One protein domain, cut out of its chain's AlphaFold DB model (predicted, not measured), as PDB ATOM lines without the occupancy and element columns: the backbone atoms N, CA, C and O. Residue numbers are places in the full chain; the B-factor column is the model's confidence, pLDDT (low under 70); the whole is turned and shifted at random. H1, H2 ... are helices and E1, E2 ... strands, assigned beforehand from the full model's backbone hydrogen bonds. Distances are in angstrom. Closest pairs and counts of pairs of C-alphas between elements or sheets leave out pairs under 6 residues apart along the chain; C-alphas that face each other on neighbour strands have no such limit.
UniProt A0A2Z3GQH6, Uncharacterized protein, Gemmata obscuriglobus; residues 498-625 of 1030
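What this domain is: This is residues 498 to 625 of the 1030 residues of an uncharacterized protein of Gemmata obscuriglobus (UniProt A0A2Z3GQH6). Two twisted four-stranded sheets, E2 to E5 and E6 to E9, face each other as a sandwich, drawn close together along the side where edge strands E2 and E6 meet. The short helix H1 sits at one end, grazing both sheets, while the little strand E1 is apart from the other named elements. The printed part has 128 residues with one named helix and nine named strands, in the order E1 to E8, H1, E9, and its class is mostly strand. Both sheets are antiparallel, in the orders E2 E3 E4 E5 and E6 E7 E8 E9. The whole is compact and rounded, with a radius of gyration of the C-alphas of 13.9 A and spans of 38 by 35 by 28 A.

Where its parts are: The first sheet holds E2, residues 506 to 510, E3, residues 515 to 524, 26.8 A long, E4, residues 527 to 539, 31.9 A, and E5, residues 546 to 552. E4 bends by 85 degrees at residue 530, and E3 by 50 degrees at residue 521. The second holds E6, residues 555 to 562, E7, residues 567 to 573, E8, residues 589 to 597, 22.5 A, and E9, residues 622 to 625. E6 bends by 73 degrees at residue 558, and E8 by 58 degrees at residue 592. H1 is residues 598 to 603, 8.4 A. E1, residues 498 to 500, begins at C-alpha 498 (136.873, 125.377, 111.010); E9 ends at C-alpha 625 (165.988, 136.141, 134.072).

How they stand to each other: E2 E3 E4 E5 and E6 E7 E8 are meanders, each strand the antiparallel neighbour of the one before. N 508 and O 517 of the hairpin E2 and E3 are 2.9 A apart, within hydrogen-bond range, as are N 522 and O 532 of E3 and E4 at 2.8 A and N 550 and O 535 of E4 and E5 at 2.8 A. The sheets' facing parts are 9.4 A centre to centre, with best planes 28 degrees apart. The closest C-alphas of E2 and E6 are those of Ala 506 and Arg 558, 4.9 A. In the second sheet, N 569 and O 560 of E6 and E7, N 570 and O 594 of E7 and E8, and N 624 and O 593 of E8 and E9 are each 2.9 A apart. In H1 every O i to N i+4 pair is within hydrogen-bond range.

The domain as a whole: The C-alphas farthest apart, of Glu 512 and Gly 526, are 39.4 A apart. The printed part has no cut. The links E7 to E8 and H1 to E9 are long. Mean pLDDT of the printed part is 93.0; residues 578 to 584 and 586 are under 70.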
ATOM      1  N   LYS A 498     137.387 124.006 111.031       96.69
ATOM      2  CA  LYS A 498     136.873 125.377 111.010       96.69
ATOM      3  C   LYS A 498     137.823 126.324 110.277       96.69
ATOM      4  O   LYS A 498     137.380 127.155 109.497       96.69
ATOM      5  N   ALA A 499     139.125 126.178 110.524       97.56
ATOM      6  CA  ALA A 499     140.182 126.970 109.901       97.56
ATOM      7  C   ALA A 499     141.528 126.218 109.917       97.56
ATOM      8  O   ALA A 499     141.670 125.154 110.530       97.56
ATOM      9  N   LYS A 500     142.531 126.791 109.247       97.31
ATOM     10  CA  LYS A 500     143.927 126.345 109.284       97.31
ATOM     11  C   LYS A 500     144.824 127.567 109.471       97.31
ATOM     12  O   LYS A 500     144.901 128.408 108.582       97.31
ATOM     13  N   ILE A 501     145.484 127.649 110.620       97.75
ATOM     14  CA  ILE A 501     146.557 128.612 110.883       97.75
ATOM     15  C   ILE A 501     147.925 127.945 110.661       97.75
ATOM     16  O   ILE A 501     148.007 126.759 110.326       97.75
ATOM     17  N   GLU A 502     149.009 128.706 110.801       96.62
ATOM     18  CA  GLU A 502     150.361 128.144 110.710       96.62
ATOM     19  C   GLU A 502     150.718 127.372 111.994       96.62
ATOM     20  O   GLU A 502     150.118 127.581 113.049       96.62
ATOM     21  N   LYS A 503     151.658 126.422 111.888       95.38
ATOM     22  CA  LYS A 503     152.090 125.582 113.020       95.38
ATOM     23  C   LYS A 503     152.782 126.440 114.076       95.38
ATOM     24  O   LYS A 503     153.517 127.345 113.702       95.38
ATOM     25  N   PHE A 504     152.610 126.125 115.355       95.62
ATOM     26  CA  PHE A 504     153.167 126.889 116.476       95.62
ATOM     27  C   PHE A 504     153.607 125.968 117.628       95.62
ATOM     28  O   PHE A 504     153.204 124.810 117.695       95.62
ATOM     29  N   TYR A 505     154.444 126.491 118.527       92.94
ATOM     30  CA  TYR A 505     154.970 125.789 119.710       92.94
ATOM     31  C   TYR A 505     154.359 126.280 121.023       92.94
ATOM     32  O   TYR A 505     154.329 125.546 122.006       92.94
ATOM     33  N   ALA A 506     153.886 127.525 121.046       95.88
ATOM     34  CA  ALA A 506     153.157 128.109 122.160       95.88
ATOM     35  C   ALA A 506     152.042 129.008 121.622       95.88
ATOM     36  O   ALA A 506     152.221 129.676 120.600       95.88
ATOM     37  N   GLY A 507     150.907 129.045 122.313       97.00
ATOM     38  CA  GLY A 507     149.796 129.919 121.963       97.00
ATOM     39  C   GLY A 507     149.030 130.389 123.193       97.00
ATOM     40  O   GLY A 507     149.080 129.742 124.235       97.00
ATOM     41  N   ALA A 508     148.344 131.523 123.076       98.12
ATOM     42  CA  ALA A 508     147.531 132.098 124.141       98.12
ATOM     43  C   ALA A 508     146.331 132.867 123.569       98.12
ATOM     44  O   ALA A 508     146.439 133.562 122.556       98.12
ATOM     45  N   PHE A 509     145.181 132.761 124.231       98.31
ATOM     46  CA  PHE A 509     143.965 133.491 123.876       98.31
ATOM     47  C   PHE A 509     143.871 134.819 124.631       98.31
ATOM     48  O   PHE A 509     144.097 134.861 125.836       98.31
ATOM     49  N   ASP A 510     143.429 135.876 123.947       97.88
ATOM     50  CA  ASP A 510     142.829 137.045 124.591       97.88
ATOM     51  C   ASP A 510     141.334 137.064 124.246       97.88
ATOM     52  O   ASP A 510     140.909 137.590 123.213       97.88
ATOM     53  N   ALA A 511     140.530 136.429 125.101       95.19
ATOM     54  CA  ALA A 511     139.091 136.299 124.888       95.19
ATOM     55  C   ALA A 511     138.359 137.651 124.964       95.19
ATOM     56  O   ALA A 511     137.376 137.848 124.248       95.19
ATOM     57  N   GLU A 512     138.856 138.603 125.767       95.94
ATOM     58  CA  GLU A 512     138.276 139.948 125.853       95.94
ATOM     59  C   GLU A 512     138.438 140.716 124.542       95.94
ATOM     60  O   GLU A 512     137.500 141.367 124.079       95.94
ATOM     61  N   LYS A 513     139.640 140.672 123.946       97.62
ATOM     62  CA  LYS A 513     139.928 141.395 122.697       97.62
ATOM     63  C   LYS A 513     139.590 140.580 121.447       97.62
ATOM     64  O   LYS A 513     139.645 141.119 120.347       97.62
ATOM     65  N   LYS A 514     139.179 139.318 121.628       97.69
ATOM     66  CA  LYS A 514     138.846 138.344 120.581       97.69
ATOM     67  C   LYS A 514     140.016 138.075 119.634       97.69
ATOM     68  O   LYS A 514     139.898 138.154 118.410       97.69
ATOM     69  N   GLU A 515     141.151 137.721 120.225       98.12
ATOM     70  CA  GLU A 515     142.401 137.446 119.518       98.12
ATOM     71  C   GLU A 515     143.038 136.132 119.987       98.12
ATOM     72  O   GLU A 515     142.870 135.713 121.133       98.12
ATOM     73  N   PHE A 516     143.821 135.508 119.110       98.50
ATOM     74  CA  PHE A 516     144.710 134.399 119.453       98.50
ATOM     75  C   PHE A 516     146.146 134.749 119.060       98.50
ATOM     76  O   PHE A 516     146.395 135.199 117.941       98.50
ATOM     77  N   TYR A 517     147.089 134.547 119.975       98.56
ATOM     78  CA  TYR A 517     148.511 134.786 119.759       98.56
ATOM     79  C   TYR A 517     149.234 133.449 119.644       98.56
ATOM     80  O   TYR A 517     149.162 132.646 120.567       98.56
ATOM     81  N   ALA A 518     149.942 133.223 118.539       98.19
ATOM     82  CA  ALA A 518     150.720 132.010 118.280       98.19
ATOM     83  C   ALA A 518     152.206 132.344 118.090       98.19
ATOM     84  O   ALA A 518     152.543 133.372 117.494       98.19
ATOM     85  N   ILE A 519     153.084 131.469 118.582       97.50
ATOM     86  CA  ILE A 519     154.543 131.599 118.489       97.50
ATOM     87  C   ILE A 519     155.118 130.392 117.747       97.50
ATOM     88  O   ILE A 519     154.966 129.255 118.199       97.50
ATOM     89  N   ASP A 520     155.802 130.639 116.629       94.62
ATOM     90  CA  ASP A 520     156.388 129.601 115.768       94.62
ATOM     91  C   ASP A 520     157.894 129.784 115.514       94.62
ATOM     92  O   ASP A 520     158.483 130.796 115.905       94.62
ATOM     93  N   GLU A 521     158.534 128.775 114.911       93.50
ATOM     94  CA  GLU A 521     159.975 128.778 114.635       93.50
ATOM     95  C   GLU A 521     160.326 129.666 113.432       93.50
ATOM     96  O   GLU A 521     159.899 129.447 112.298       93.50
ATOM     97  N   ARG A 522     161.237 130.611 113.662       94.44
ATOM     98  CA  ARG A 522     161.893 131.396 112.622       94.44
ATOM     99  C   ARG A 522     163.343 130.961 112.435       94.44
ATOM    100  O   ARG A 522     164.188 131.266 113.275       94.44
ATOM    101  N   ALA A 523     163.667 130.372 111.288       91.81
ATOM    102  CA  ALA A 523     165.050 130.329 110.816       91.81
ATOM    103  C   ALA A 523     165.555 131.759 110.529       91.81
ATOM    104  O   ALA A 523     164.858 132.553 109.890       91.81
ATOM    105  N   VAL A 524     166.755 132.106 110.998       91.25
ATOM    106  CA  VAL A 524     167.372 133.412 110.722       91.25
ATOM    107  C   VAL A 524     168.017 133.409 109.333       91.25
ATOM    108  O   VAL A 524     168.738 132.485 108.961       91.25
ATOM    109  N   ALA A 525     167.772 134.463 108.550       90.56
ATOM    110  CA  ALA A 525     168.396 134.630 107.240       90.56
ATOM    111  C   ALA A 525     169.930 134.695 107.371       90.56
ATOM    112  O   ALA A 525     170.454 135.443 108.194       90.56
ATOM    113  N   GLY A 526     170.638 133.903 106.563       93.56
ATOM    114  CA  GLY A 526     172.098 133.761 106.617       93.56
ATOM    115  C   GLY A 526     172.603 132.627 107.519       93.56
ATOM    116  O   GLY A 526     173.672 132.093 107.241       93.56
ATOM    117  N   ASP A 527     171.836 132.186 108.524       88.12
ATOM    118  CA  ASP A 527     172.161 130.976 109.291       88.12
ATOM    119  C   ASP A 527     170.896 130.199 109.719       88.12
ATOM    120  O   ASP A 527     170.308 130.493 110.766       88.12
ATOM    121  N   PRO A 528     170.487 129.154 108.967       84.69
ATOM    122  CA  PRO A 528     169.288 128.372 109.271       84.69
ATOM    123  C   PRO A 528     169.405 127.535 110.558       84.69
ATOM    124  O   PRO A 528     168.408 126.945 110.991       84.69
ATOM    125  N   ARG A 529     170.599 127.478 111.172       83.94
ATOM    126  CA  ARG A 529     170.827 126.869 112.487       83.94
ATOM    127  C   ARG A 529     170.334 127.783 113.608       83.94
ATOM    128  O   ARG A 529     169.846 127.296 114.621       83.94
ATOM    129  N   ILE A 530     170.426 129.102 113.444       88.00
ATOM    130  CA  ILE A 530     169.932 130.046 114.448       88.00
ATOM    131  C   ILE A 530     168.405 130.097 114.337       88.00
ATOM    132  O   ILE A 530     167.854 130.645 113.380       88.00
ATOM    133  N   LYS A 531     167.717 129.521 115.330       92.00
ATOM    134  CA  LYS A 531     166.258 129.599 115.454       92.00
ATOM    135  C   LYS A 531     165.866 130.728 116.407       92.00
ATOM    136  O   LYS A 531     166.320 130.782 117.549       92.00
ATOM    137  N   LYS A 532     165.001 131.612 115.930       95.62
ATOM    138  CA  LYS A 532     164.282 132.643 116.685       95.62
ATOM    139  C   LYS A 532     162.779 132.336 116.647       95.62
ATOM    140  O   LYS A 532     162.380 131.293 116.138       95.62
ATOM    141  N   GLY A 533     161.941 133.232 117.166       96.06
ATOM    142  CA  GLY A 533     160.488 133.128 117.036       96.06
ATOM    143  C   GLY A 533     159.910 134.021 115.932       96.06
ATOM    144  O   GLY A 533     160.489 135.061 115.585       96.06
ATOM    145  N   TRP A 534     158.735 133.646 115.436       97.62
ATOM    146  CA  TRP A 534     157.690 134.575 114.995       97.62
ATOM    147  C   TRP A 534     156.639 134.719 116.104       97.62
ATOM    148  O   TRP A 534     156.387 133.765 116.833       97.62
ATOM    149  N   LEU A 535     155.993 135.881 116.197       98.38
ATOM    150  CA  LEU A 535     154.718 136.077 116.889       98.38
ATOM    151  C   LEU A 535     153.652 136.403 115.847       98.38
ATOM    152  O   LEU A 535     153.865 137.266 114.992       98.38
ATOM    153  N   ARG A 536     152.491 135.760 115.940       98.31
ATOM    154  CA  ARG A 536     151.335 136.030 115.080       98.31
ATOM    155  C   ARG A 536     150.106 136.294 115.913       98.31
ATOM    156  O   ARG A 536     149.843 135.580 116.874       98.31
ATOM    157  N   ARG A 537     149.350 137.300 115.499       98.12
ATOM    158  CA  ARG A 537     148.067 137.700 116.068       98.12
ATOM    159  C   ARG A 537     146.991 137.305 115.063       98.12
ATOM    160  O   ARG A 537     146.981 137.818 113.947       98.12
ATOM    161  N   TYR A 538     146.107 136.396 115.441       98.44
ATOM    162  CA  TYR A 538     144.968 135.937 114.651       98.44
ATOM    163  C   TYR A 538     143.666 136.515 115.209       98.44
ATOM    164  O   TYR A 538     143.550 136.749 116.416       98.44
ATOM    165  N   SER A 539     142.674 136.717 114.345       98.00
ATOM    166  CA  SER A 539     141.299 136.975 114.775       98.00
ATOM    167  C   SER A 539     140.681 135.730 115.417       98.00
ATOM    168  O   SER A 539     140.973 134.602 115.030       98.00
ATOM    169  N   TYR A 540     139.816 135.923 116.405       96.75
ATOM    170  CA  TYR A 540     139.125 134.845 117.109       96.75
ATOM    171  C   TYR A 540     137.627 135.201 117.252       96.75
ATOM    172  O   TYR A 540     137.287 136.379 117.341       96.75
ATOM    173  N   PRO A 541     136.688 134.233 117.258       95.62
ATOM    174  CA  PRO A 541     136.862 132.782 117.156       95.62
ATOM    175  C   PRO A 541     136.892 132.250 115.714       95.62
ATOM    176  O   PRO A 541     136.648 131.059 115.507       95.62
ATOM    177  N   ASP A 542     137.123 133.105 114.715       95.31
ATOM    178  CA  ASP A 542     137.023 132.746 113.297       95.31
ATOM    179  C   ASP A 542     138.361 132.331 112.654       95.31
ATOM    180  O   ASP A 542     138.341 131.525 111.732       95.31
ATOM    181  N   PHE A 543     139.506 132.818 113.151       97.19
ATOM    182  CA  PHE A 543     140.873 132.493 112.696       97.19
ATOM    183  C   PHE A 543     141.191 132.830 111.227       97.19
ATOM    184  O   PHE A 543     142.294 132.556 110.757       97.19
ATOM    185  N   ASN A 544     140.274 133.486 110.509       93.50
ATOM    186  CA  ASN A 544     140.409 133.769 109.077       93.50
ATOM    187  C   ASN A 544     141.328 134.957 108.754       93.50
ATOM    188  O   ASN A 544     141.602 135.210 107.581       93.50
ATOM    189  N   LYS A 545     141.775 135.730 109.755       95.12
ATOM    190  CA  LYS A 545     142.600 136.928 109.547       95.12
ATOM    191  C   LYS A 545     143.857 136.890 110.402       95.12
ATOM    192  O   LYS A 545     143.781 136.828 111.628       95.12
ATOM    193  N   VAL A 546     145.012 137.028 109.752       97.38
ATOM    194  CA  VAL A 546     146.254 137.443 110.414       97.38
ATOM    195  C   VAL A 546     146.160 138.954 110.637       97.38
ATOM    196  O   VAL A 546     146.163 139.729 109.689       97.38
ATOM    197  N   LEU A 547     146.035 139.368 111.897       96.94
ATOM    198  CA  LEU A 547     145.946 140.765 112.345       96.94
ATOM    199  C   LEU A 547     147.324 141.401 112.604       96.94
ATOM    200  O   LEU A 547     147.412 142.570 112.978       96.94
ATOM    201  N   GLY A 548     148.393 140.614 112.490       96.94
ATOM    202  CA  GLY A 548     149.776 141.052 112.636       96.94
ATOM    203  C   GLY A 548     150.729 139.863 112.712       96.94
ATOM    204  O   GLY A 548     150.386 138.814 113.264       96.94
ATOM    205  N   ARG A 549     151.927 140.032 112.158       97.75
ATOM    206  CA  ARG A 549     153.013 139.051 112.159       97.75
ATOM    207  C   ARG A 549     154.307 139.800 112.465       97.75
ATOM    208  O   ARG A 549     154.584 140.830 111.866       97.75
ATOM    209  N   TYR A 550     155.079 139.309 113.427       98.00
ATOM    210  CA  TYR A 550     156.239 140.028 113.947       98.00
ATOM    211  C   TYR A 550     157.372 139.070 114.304       98.00
ATOM    212  O   TYR A 550     157.154 137.912 114.653       98.00
ATOM    213  N   HIS A 551     158.603 139.553 114.234       97.88
ATOM    214  CA  HIS A 551     159.782 138.799 114.634       97.88
ATOM    215  C   HIS A 551     159.938 138.831 116.167       97.88
ATOM    216  O   HIS A 551     159.844 139.895 116.773       97.88
ATOM    217  N   LEU A 552     160.238 137.691 116.801       97.81
ATOM    218  CA  LEU A 552     160.671 137.636 118.206       97.81
ATOM    219  C   LEU A 552     162.185 137.390 118.298       97.81
ATOM    220  O   LEU A 552     162.708 136.608 117.499       97.81
ATOM    221  N   PRO A 553     162.906 137.986 119.266       96.75
ATOM    222  CA  PRO A 553     164.356 137.824 119.409       96.75
ATOM    223  C   PRO A 553     164.777 136.395 119.787       96.75
ATOM    224  O   PRO A 553     165.904 136.000 119.497       96.75
ATOM    225  N   GLN A 554     163.871 135.621 120.389       95.56
ATOM    226  CA  GLN A 554     164.002 134.204 120.740       95.56
ATOM    227  C   GLN A 554     162.685 133.483 120.398       95.56
ATOM    228  O   GLN A 554     161.652 134.130 120.232       95.56
ATOM    229  N   MET A 555     162.716 132.154 120.279       94.69
ATOM    230  CA  MET A 555     161.496 131.328 120.267       94.69
ATOM    231  C   MET A 555     160.959 131.173 121.705       94.69
ATOM    232  O   MET A 555     161.696 131.437 122.656       94.69
ATOM    233  N   ALA A 556     159.706 130.741 121.881       95.69
ATOM    234  CA  ALA A 556     159.122 130.433 123.192       95.69
ATOM    235  C   ALA A 556     158.383 129.082 123.187       95.69
ATOM    236  O   ALA A 556     157.867 128.680 122.147       95.69
ATOM    237  N   SER A 557     158.329 128.400 124.341       94.75
ATOM    238  CA  SER A 557     157.680 127.080 124.505       94.75
ATOM    239  C   SER A 557     156.460 127.065 125.442       94.75
ATOM    240  O   SER A 557     155.799 126.038 125.592       94.75
ATOM    241  N   ARG A 558     156.140 128.209 126.059       96.25
ATOM    242  CA  ARG A 558     154.856 128.512 126.715       96.25
ATOM    243  C   ARG A 558     154.532 129.994 126.519       96.25
ATOM    244  O   ARG A 558     155.448 130.815 126.395       96.25
ATOM    245  N   ALA A 559     153.247 130.332 126.530       97.75
ATOM    246  CA  ALA A 559     152.749 131.701 126.473       97.75
ATOM    247  C   ALA A 559     151.511 131.849 127.370       97.75
ATOM    248  O   ALA A 559     150.705 130.929 127.446       97.75
ATOM    249  N   VAL A 560     151.344 133.004 128.019       98.00
ATOM    250  CA  VAL A 560     150.118 133.355 128.756       98.00
ATOM    251  C   VAL A 560     149.851 134.857 128.641       98.00
ATOM    252  O   VAL A 560     150.786 135.655 128.534       98.00
ATOM    253  N   ILE A 561     148.576 135.245 128.611       98.31
ATOM    254  CA  ILE A 561     148.135 136.631 128.415       98.31
ATOM    255  C   ILE A 561     147.464 137.164 129.676       98.31
ATOM    256  O   ILE A 561     146.621 136.508 130.280       98.31
ATOM    257  N   ASP A 562     147.818 138.396 130.017       97.94
ATOM    258  CA  ASP A 562     147.108 139.251 130.955       97.94
ATOM    259  C   ASP A 562     146.316 140.288 130.146       97.94
ATOM    260  O   ASP A 562     146.852 141.319 129.724       97.94
ATOM    261  N   SER A 563     145.037 139.998 129.884       96.62
ATOM    262  CA  SER A 563     144.139 140.890 129.130       96.62
ATOM    263  C   SER A 563     143.907 142.234 129.833       96.62
ATOM    264  O   SER A 563     143.642 143.232 129.156       96.62
ATOM    265  N   LYS A 564     144.033 142.270 131.171       96.31
ATOM    266  CA  LYS A 564     143.769 143.444 132.017       96.31
ATOM    267  C   LYS A 564     144.917 144.448 131.924       96.31
ATOM    268  O   LYS A 564     144.675 145.622 131.652       96.31
ATOM    269  N   ALA A 565     146.158 143.988 132.092       97.56
ATOM    270  CA  ALA A 565     147.352 144.815 131.895       97.56
ATOM    271  C   ALA A 565     147.716 144.996 130.410       97.56
ATOM    272  O   ALA A 565     148.502 145.880 130.072       97.56
ATOM    273  N   GLY A 566     147.167 144.163 129.519       97.75
ATOM    274  CA  GLY A 566     147.502 144.158 128.096       97.75
ATOM    275  C   GLY A 566     148.900 143.600 127.833       97.75
ATOM    276  O   GLY A 566     149.643 144.172 127.038       97.75
ATOM    277  N   LEU A 567     149.275 142.505 128.500       98.50
ATOM    278  CA  LEU A 567     150.622 141.931 128.442       98.50
ATOM    279  C   LEU A 567     150.616 140.475 127.966       98.50
ATOM    280  O   LEU A 567     149.745 139.688 128.326       98.50
ATOM    281  N   LEU A 568     151.642 140.115 127.196       98.62
ATOM    282  CA  LEU A 568     151.940 138.747 126.774       98.62
ATOM    283  C   LEU A 568     153.243 138.289 127.433       98.62
ATOM    284  O   LEU A 568     154.307 138.861 127.187       98.62
ATOM    285  N   TYR A 569     153.157 137.239 128.241       98.62
ATOM    286  CA  TYR A 569     154.285 136.577 128.887       98.62
ATOM    287  C   TYR A 569     154.687 135.350 128.074       98.62
ATOM    288  O   TYR A 569     153.829 134.587 127.633       98.62
ATOM    289  N   THR A 570     155.988 135.144 127.879       98.12
ATOM    290  CA  THR A 570     156.516 134.036 127.070       98.12
ATOM    291  C   THR A 570     157.716 133.384 127.752       98.12
ATOM    292  O   THR A 570     158.621 134.086 128.203       98.12
ATOM    293  N   ALA A 571     157.734 132.052 127.825       97.56
ATOM    294  CA  ALA A 571     158.880 131.287 128.316       97.56
ATOM    295  C   ALA A 571     159.870 131.068 127.168       97.56
ATOM    296  O   ALA A 571     159.598 130.270 126.268       97.56
ATOM    297  N   THR A 572     160.979 131.813 127.153       96.69
ATOM    298  CA  THR A 572     161.893 131.831 126.006       96.69
ATOM    299  C   THR A 572     162.801 130.610 125.934       96.69
ATOM    300  O   THR A 572     163.092 129.938 126.923       96.69
ATOM    301  N   VAL A 573     163.271 130.329 124.722       94.25
ATOM    302  CA  VAL A 573     164.153 129.210 124.399       94.25
ATOM    303  C   VAL A 573     165.547 129.754 124.077       94.25
ATOM    304  O   VAL A 573     165.785 130.260 122.981       94.25
ATOM    305  N   THR A 574     166.486 129.640 125.018       91.31
ATOM    306  CA  THR A 574     167.874 130.115 124.840       91.31
ATOM    307  C   THR A 574     168.705 129.181 123.957       91.31
ATOM    308  O   THR A 574     169.586 129.641 123.236       91.31
ATOM    309  N   ASN A 575     168.426 127.873 123.984       86.06
ATOM    310  CA  ASN A 575     169.045 126.895 123.086       86.06
ATOM    311  C   ASN A 575     167.959 126.051 122.388       86.06
ATOM    312  O   ASN A 575     167.502 125.061 122.966       86.06
ATOM    313  N   PRO A 576     167.557 126.411 121.154       81.94
ATOM    314  CA  PRO A 576     166.490 125.726 120.425       81.94
ATOM    315  C   PRO A 576     166.867 124.324 119.923       81.94
ATOM    316  O   PRO A 576     165.982 123.588 119.514       81.94
ATOM    317  N   PHE A 577     168.147 123.935 119.980       76.56
ATOM    318  CA  PHE A 577     168.587 122.563 119.687       76.56
ATOM    319  C   PHE A 577     168.537 121.639 120.907       76.56
ATOM    320  O   PHE A 577     168.380 120.433 120.756       76.56
ATOM    321  N   ALA A 578     168.720 122.188 122.113       67.00
ATOM    322  CA  ALA A 578     168.681 121.419 123.358       67.00
ATOM    323  C   ALA A 578     167.274 121.356 123.972       67.00
ATOM    324  O   ALA A 578     166.969 120.424 124.714       67.00
ATOM    325  N   ALA A 579     166.414 122.331 123.669       59.88
ATOM    326  CA  ALA A 579     164.987 122.212 123.927       59.88
ATOM    327  C   ALA A 579     164.414 121.143 122.983       59.88
ATOM    328  O   ALA A 579     164.439 121.309 121.765       59.88
ATOM    329  N   ASN A 580     163.922 120.037 123.546       56.78
ATOM    330  CA  ASN A 580     163.438 118.869 122.802       56.78
ATOM    331  C   ASN A 580     162.030 119.124 122.224       56.78
ATOM    332  O   ASN A 580     161.058 118.453 122.568       56.78
ATOM    333  N   LEU A 581     161.918 120.173 121.407       60.06
ATOM    334  CA  LEU A 581     160.677 120.753 120.902       60.06
ATOM    335  C   LEU A 581     160.130 119.932 119.732       60.06
ATOM    336  O   LEU A 581     160.146 120.338 118.571       60.06
ATOM    337  N   ASN A 582     159.607 118.757 120.064       62.50
ATOM    338  CA  ASN A 582     158.634 118.083 119.221       62.50
ATOM    339  C   ASN A 582     157.420 119.014 119.036       62.50
ATOM    340  O   ASN A 582     156.832 119.453 120.018       62.50
ATOM    341  N   LEU A 583     157.018 119.282 117.788       57.62
ATOM    342  CA  LEU A 583     155.821 120.078 117.457       57.62
ATOM    343  C   LEU A 583     154.524 119.523 118.074       57.62
ATOM    344  O   LEU A 583     153.532 120.239 118.158       57.62
ATOM    345  N   LEU A 584     154.521 118.247 118.465       60.25
ATOM    346  CA  LEU A 584     153.390 117.589 119.114       60.25
ATOM    347  C   LEU A 584     153.418 117.690 120.647       60.25
ATOM    348  O   LEU A 584     152.444 117.265 121.257       60.25
ATOM    349  N   ASP A 585     154.487 118.207 121.267       72.81
ATOM    350  CA  ASP A 585     154.703 118.133 122.718       72.81
ATOM    351  C   ASP A 585     154.819 119.503 123.397       72.81
ATOM    352  O   ASP A 585     155.341 120.470 122.837       72.81
ATOM    353  N   ASN A 586     154.386 119.553 124.656       68.38
ATOM    354  CA  ASN A 586     154.483 120.703 125.546       68.38
ATOM    355  C   ASN A 586     155.921 120.812 126.096       68.38
ATOM    356  O   ASN A 586     156.191 120.695 127.290       68.38
ATOM    357  N   GLY A 587     156.889 121.034 125.204       75.44
ATOM    358  CA  GLY A 587     158.313 120.977 125.533       75.44
ATOM    359  C   GLY A 587     158.761 122.005 126.581       75.44
ATOM    360  O   GLY A 587     158.492 123.203 126.467       75.44
ATOM    361  N   ALA A 588     159.491 121.537 127.591       86.50
ATOM    362  CA  ALA A 588     160.198 122.384 128.548       86.50
ATOM    363  C   ALA A 588     161.475 122.976 127.924       86.50
ATOM    364  O   ALA A 588     162.145 122.320 127.119       86.50
ATOM    365  N   ALA A 589     161.845 124.201 128.308       90.06
ATOM    366  CA  ALA A 589     162.957 124.926 127.692       90.06
ATOM    367  C   ALA A 589     163.806 125.710 128.700       90.06
ATOM    368  O   ALA A 589     163.307 126.279 129.667       90.06
ATOM    369  N   SER A 590     165.117 125.764 128.459       92.44
ATOM    370  CA  SER A 590     166.036 126.610 129.229       92.44
ATOM    371  C   SER A 590     165.998 128.045 128.720       92.44
ATOM    372  O   SER A 590     166.352 128.287 127.563       92.44
ATOM    373  N   GLY A 591     165.635 128.984 129.592       94.62
ATOM    374  CA  GLY A 591     165.542 130.400 129.254       94.62
ATOM    375  C   GLY A 591     164.890 131.247 130.340       94.62
ATOM    376  O   GLY A 591     164.914 130.895 131.522       94.62
ATOM    377  N   ASP A 592     164.347 132.381 129.907       97.31
ATOM    378  CA  ASP A 592     163.893 133.494 130.739       97.31
ATOM    379  C   ASP A 592     162.453 133.893 130.348       97.31
ATOM    380  O   ASP A 592     161.938 133.456 129.317       97.31
ATOM    381  N   ILE A 593     161.771 134.722 131.146       98.31
ATOM    382  CA  ILE A 593     160.435 135.224 130.775       98.31
ATOM    383  C   ILE A 593     160.579 136.533 130.009       98.31
ATOM    384  O   ILE A 593     160.951 137.546 130.601       98.31
ATOM    385  N   ALA A 594     160.243 136.540 128.719       98.38
ATOM    386  CA  ALA A 594     160.127 137.765 127.931       98.38
ATOM    387  C   ALA A 594     158.675 138.260 127.920       98.38
ATOM    388  O   ALA A 594     157.744 137.481 127.694       98.38
ATOM    389  N   ILE A 595     158.503 139.557 128.180       98.50
ATOM    390  CA  ILE A 595     157.211 140.211 128.399       98.50
ATOM    391  C   ILE A 595     157.006 141.249 127.300       98.50
ATOM    392  O   ILE A 595     157.850 142.128 127.123       98.50
ATOM    393  N   TYR A 596     155.889 141.175 126.580       98.44
ATOM    394  CA  TYR A 596     155.552 142.078 125.478       98.44
ATOM    395  C   TYR A 596     154.269 142.857 125.770       98.44
ATOM    396  O   TYR A 596     153.327 142.335 126.363       98.44
ATOM    397  N   ASP A 597     154.239 144.109 125.323       97.94
ATOM    398  CA  ASP A 597     153.080 144.996 125.409       97.94
ATOM    399  C   ASP A 597     152.126 144.721 124.234       97.94
ATOM    400  O   ASP A 597     152.443 144.986 123.070       97.94
ATOM    401  N   LEU A 598     150.946 144.179 124.539       98.06
ATOM    402  CA  LEU A 598     149.917 143.894 123.544       98.06
ATOM    403  C   LEU A 598     149.249 145.164 123.018       98.06
ATOM    404  O   LEU A 598     148.765 145.146 121.892       98.06
ATOM    405  N   LYS A 599     149.225 146.273 123.768       96.94
ATOM    406  CA  LYS A 599     148.701 147.552 123.272       96.94
ATOM    407  C   LYS A 599     149.570 148.067 122.125       96.94
ATOM    408  O   LYS A 599     149.024 148.409 121.083       96.94
ATOM    409  N   GLN A 600     150.897 148.024 122.257       96.06
ATOM    410  CA  GLN A 600     151.824 148.328 121.153       96.06
ATOM    411  C   GLN A 600     151.543 147.453 119.915       96.06
ATOM    412  O   GLN A 600     151.340 147.955 118.807       96.06
ATOM    413  N   ILE A 601     151.438 146.136 120.123       97.12
ATOM    414  CA  ILE A 601     151.186 145.134 119.071       97.12
ATOM    415  C   ILE A 601     149.802 145.302 118.401       97.12
ATOM    416  O   ILE A 601     149.643 144.970 117.222       97.12
ATOM    417  N   ARG A 602     148.807 145.828 119.131       97.50
ATOM    418  CA  ARG A 602     147.434 146.093 118.663       97.50
ATOM    419  C   ARG A 602     147.294 147.416 117.923       97.50
ATOM    420  O   ARG A 602     146.676 147.431 116.861       97.50
ATOM    421  N   ASP A 603     147.892 148.477 118.463       96.12
ATOM    422  CA  ASP A 603     147.935 149.824 117.880       96.12
ATOM    423  C   ASP A 603     148.811 149.887 116.615       96.12
ATOM    424  O   ASP A 603     148.832 150.908 115.923       96.12
ATOM    425  N   GLY A 604     149.567 148.817 116.336       94.31
ATOM    426  CA  GLY A 604     150.530 148.744 115.242       94.31
ATOM    427  C   GLY A 604     151.704 149.699 115.446       94.31
ATOM    428  O   GLY A 604     152.214 150.243 114.468       94.31
ATOM    429  N   LYS A 605     152.104 149.971 116.700       94.88
ATOM    430  CA  LYS A 605     153.116 150.986 117.036       94.88
ATOM    431  C   LYS A 605     154.027 150.571 118.185       94.88
ATOM    432  O   LYS A 605     153.576 149.999 119.169       94.88
ATOM    433  N   THR A 606     155.307 150.908 118.080       91.88
ATOM    434  CA  THR A 606     156.296 150.778 119.158       91.88
ATOM    435  C   THR A 606     156.036 151.775 120.293       91.88
ATOM    436  O   THR A 606     155.301 152.751 120.131       91.88
ATOM    437  N   ALA A 607     156.712 151.588 121.430       88.50
ATOM    438  CA  ALA A 607     156.718 152.532 122.550       88.50
ATOM    439  C   ALA A 607     157.148 153.962 122.156       88.50
ATOM    440  O   ALA A 607     156.667 154.928 122.741       88.50
ATOM    441  N   ASP A 608     158.017 154.113 121.148       91.56
ATOM    442  CA  ASP A 608     158.417 155.403 120.568       91.56
ATOM    443  C   ASP A 608     157.540 155.845 119.374       91.56
ATOM    444  O   ASP A 608     157.924 156.719 118.597       91.56
ATOM    445  N   GLY A 609     156.347 155.256 119.228       93.69
ATOM    446  CA  GLY A 609     155.290 155.685 118.306       93.69
ATOM    447  C   GLY A 609     155.488 155.313 116.833       93.69
ATOM    448  O   GLY A 609     154.652 155.680 116.004       93.69
ATOM    449  N   LYS A 610     156.562 154.592 116.489       94.31
ATOM    450  CA  LYS A 610     156.861 154.155 115.116       94.31
ATOM    451  C   LYS A 610     155.981 152.975 114.726       94.31
ATOM    452  O   LYS A 610     155.716 152.101 115.540       94.31
ATOM    453  N   GLU A 611     155.576 152.932 113.465       96.12
ATOM    454  CA  GLU A 611     154.772 151.849 112.890       96.12
ATOM    455  C   GLU A 611     155.466 150.476 113.011       96.12
ATOM    456  O   GLU A 611     156.575 150.284 112.505       96.12
ATOM    457  N   LEU A 612     154.795 149.512 113.652       95.88
ATOM    458  CA  LEU A 612     155.174 148.098 113.667       95.88
ATOM    459  C   LEU A 612     154.805 147.468 112.323       95.88
ATOM    460  O   LEU A 612     153.643 147.173 112.053       95.88
ATOM    461  N   LYS A 613     155.814 147.244 111.487       95.69
ATOM    462  CA  LYS A 613     155.663 146.573 110.189       95.69
ATOM    463  C   LYS A 613     155.708 145.054 110.351       95.69
ATOM    464  O   LYS A 613     156.306 144.555 111.308       95.69
ATOM    465  N   ASP A 614     155.131 144.329 109.391       95.69
ATOM    466  CA  ASP A 614     155.340 142.879 109.293       95.69
ATOM    467  C   ASP A 614     156.850 142.581 109.237       95.69
ATOM    468  O   ASP A 614     157.624 143.312 108.613       95.69
ATOM    469  N   GLY A 615     157.289 141.560 109.971       95.44
ATOM    470  CA  GLY A 615     158.707 141.230 110.122       95.44
ATOM    471  C   GLY A 615     159.534 142.235 110.942       95.44
ATOM    472  O   GLY A 615     160.763 142.136 110.955       95.44
ATOM    473  N   MET A 616     158.932 143.185 111.667       96.81
ATOM    474  CA  MET A 616     159.679 143.976 112.655       96.81
ATOM    475  C   MET A 616     160.011 143.123 113.892       96.81
ATOM    476  O   MET A 616     159.157 142.382 114.376       96.81
ATOM    477  N   GLU A 617     161.248 143.207 114.406       97.06
ATOM    478  CA  GLU A 617     161.654 142.480 115.622       97.06
ATOM    479  C   GLU A 617     161.186 143.216 116.882       97.06
ATOM    480  O   GLU A 617     161.655 144.313 117.194       97.06
ATOM    481  N   LEU A 618     160.229 142.603 117.586       97.44
ATOM    482  CA  LEU A 618     159.650 143.127 118.814       97.44
ATOM    483  C   LEU A 618     160.686 143.100 119.931       97.44
ATOM    484  O   LEU A 618     161.303 142.071 120.211       97.44
ATOM    485  N   LYS A 619     160.826 144.225 120.626       96.75
ATOM    486  CA  LYS A 619     161.579 144.282 121.878       96.75
ATOM    487  C   LYS A 619     160.628 143.942 123.028       96.75
ATOM    488  O   LYS A 619     159.552 144.541 123.083       96.75
ATOM    489  N   PRO A 620     160.982 143.020 123.938       97.81
ATOM    490  CA  PRO A 620     160.219 142.856 125.165       97.81
ATOM    491  C   PRO A 620     160.321 144.136 126.005       97.81
ATOM    492  O   PRO A 620     161.377 144.767 126.060       97.81
ATOM    493  N   VAL A 621     159.229 144.516 126.669       97.88
ATOM    494  CA  VAL A 621     159.205 145.654 127.606       97.88
ATOM    495  C   VAL A 621     159.891 145.319 128.932       97.88
ATOM    496  O   VAL A 621     160.357 146.216 129.628       97.88
ATOM    497  N   ALA A 622     159.993 144.030 129.264       98.12
ATOM    498  CA  ALA A 622     160.793 143.517 130.368       98.12
ATOM    499  C   ALA A 622     161.222 142.062 130.111       98.12
ATOM    500  O   ALA A 622     160.547 141.314 129.398       98.12
ATOM    501  N   THR A 623     162.321 141.646 130.741       98.31
ATOM    502  CA  THR A 623     162.759 140.244 130.775       98.31
ATOM    503  C   THR A 623     163.107 139.860 132.208       98.31
ATOM    504  O   THR A 623     163.909 140.538 132.847       98.31
ATOM    505  N   VAL A 624     162.506 138.784 132.719       98.31
ATOM    506  CA  VAL A 624     162.793 138.241 134.057       98.31
ATOM    507  C   VAL A 624     163.711 137.039 133.882       98.31
ATOM    508  O   VAL A 624     163.299 136.032 133.307       98.31
ATOM    509  N   SER A 625     164.968 137.165 134.323       97.56
ATOM    510  CA  SER A 625     165.988 136.141 134.072       97.56
ATOM    511  C   SER A 625     165.986 135.059 135.146       97.56
ATOM    512  O   SER A 625     166.352 135.318 136.291       97.56
TER     513      SER A 625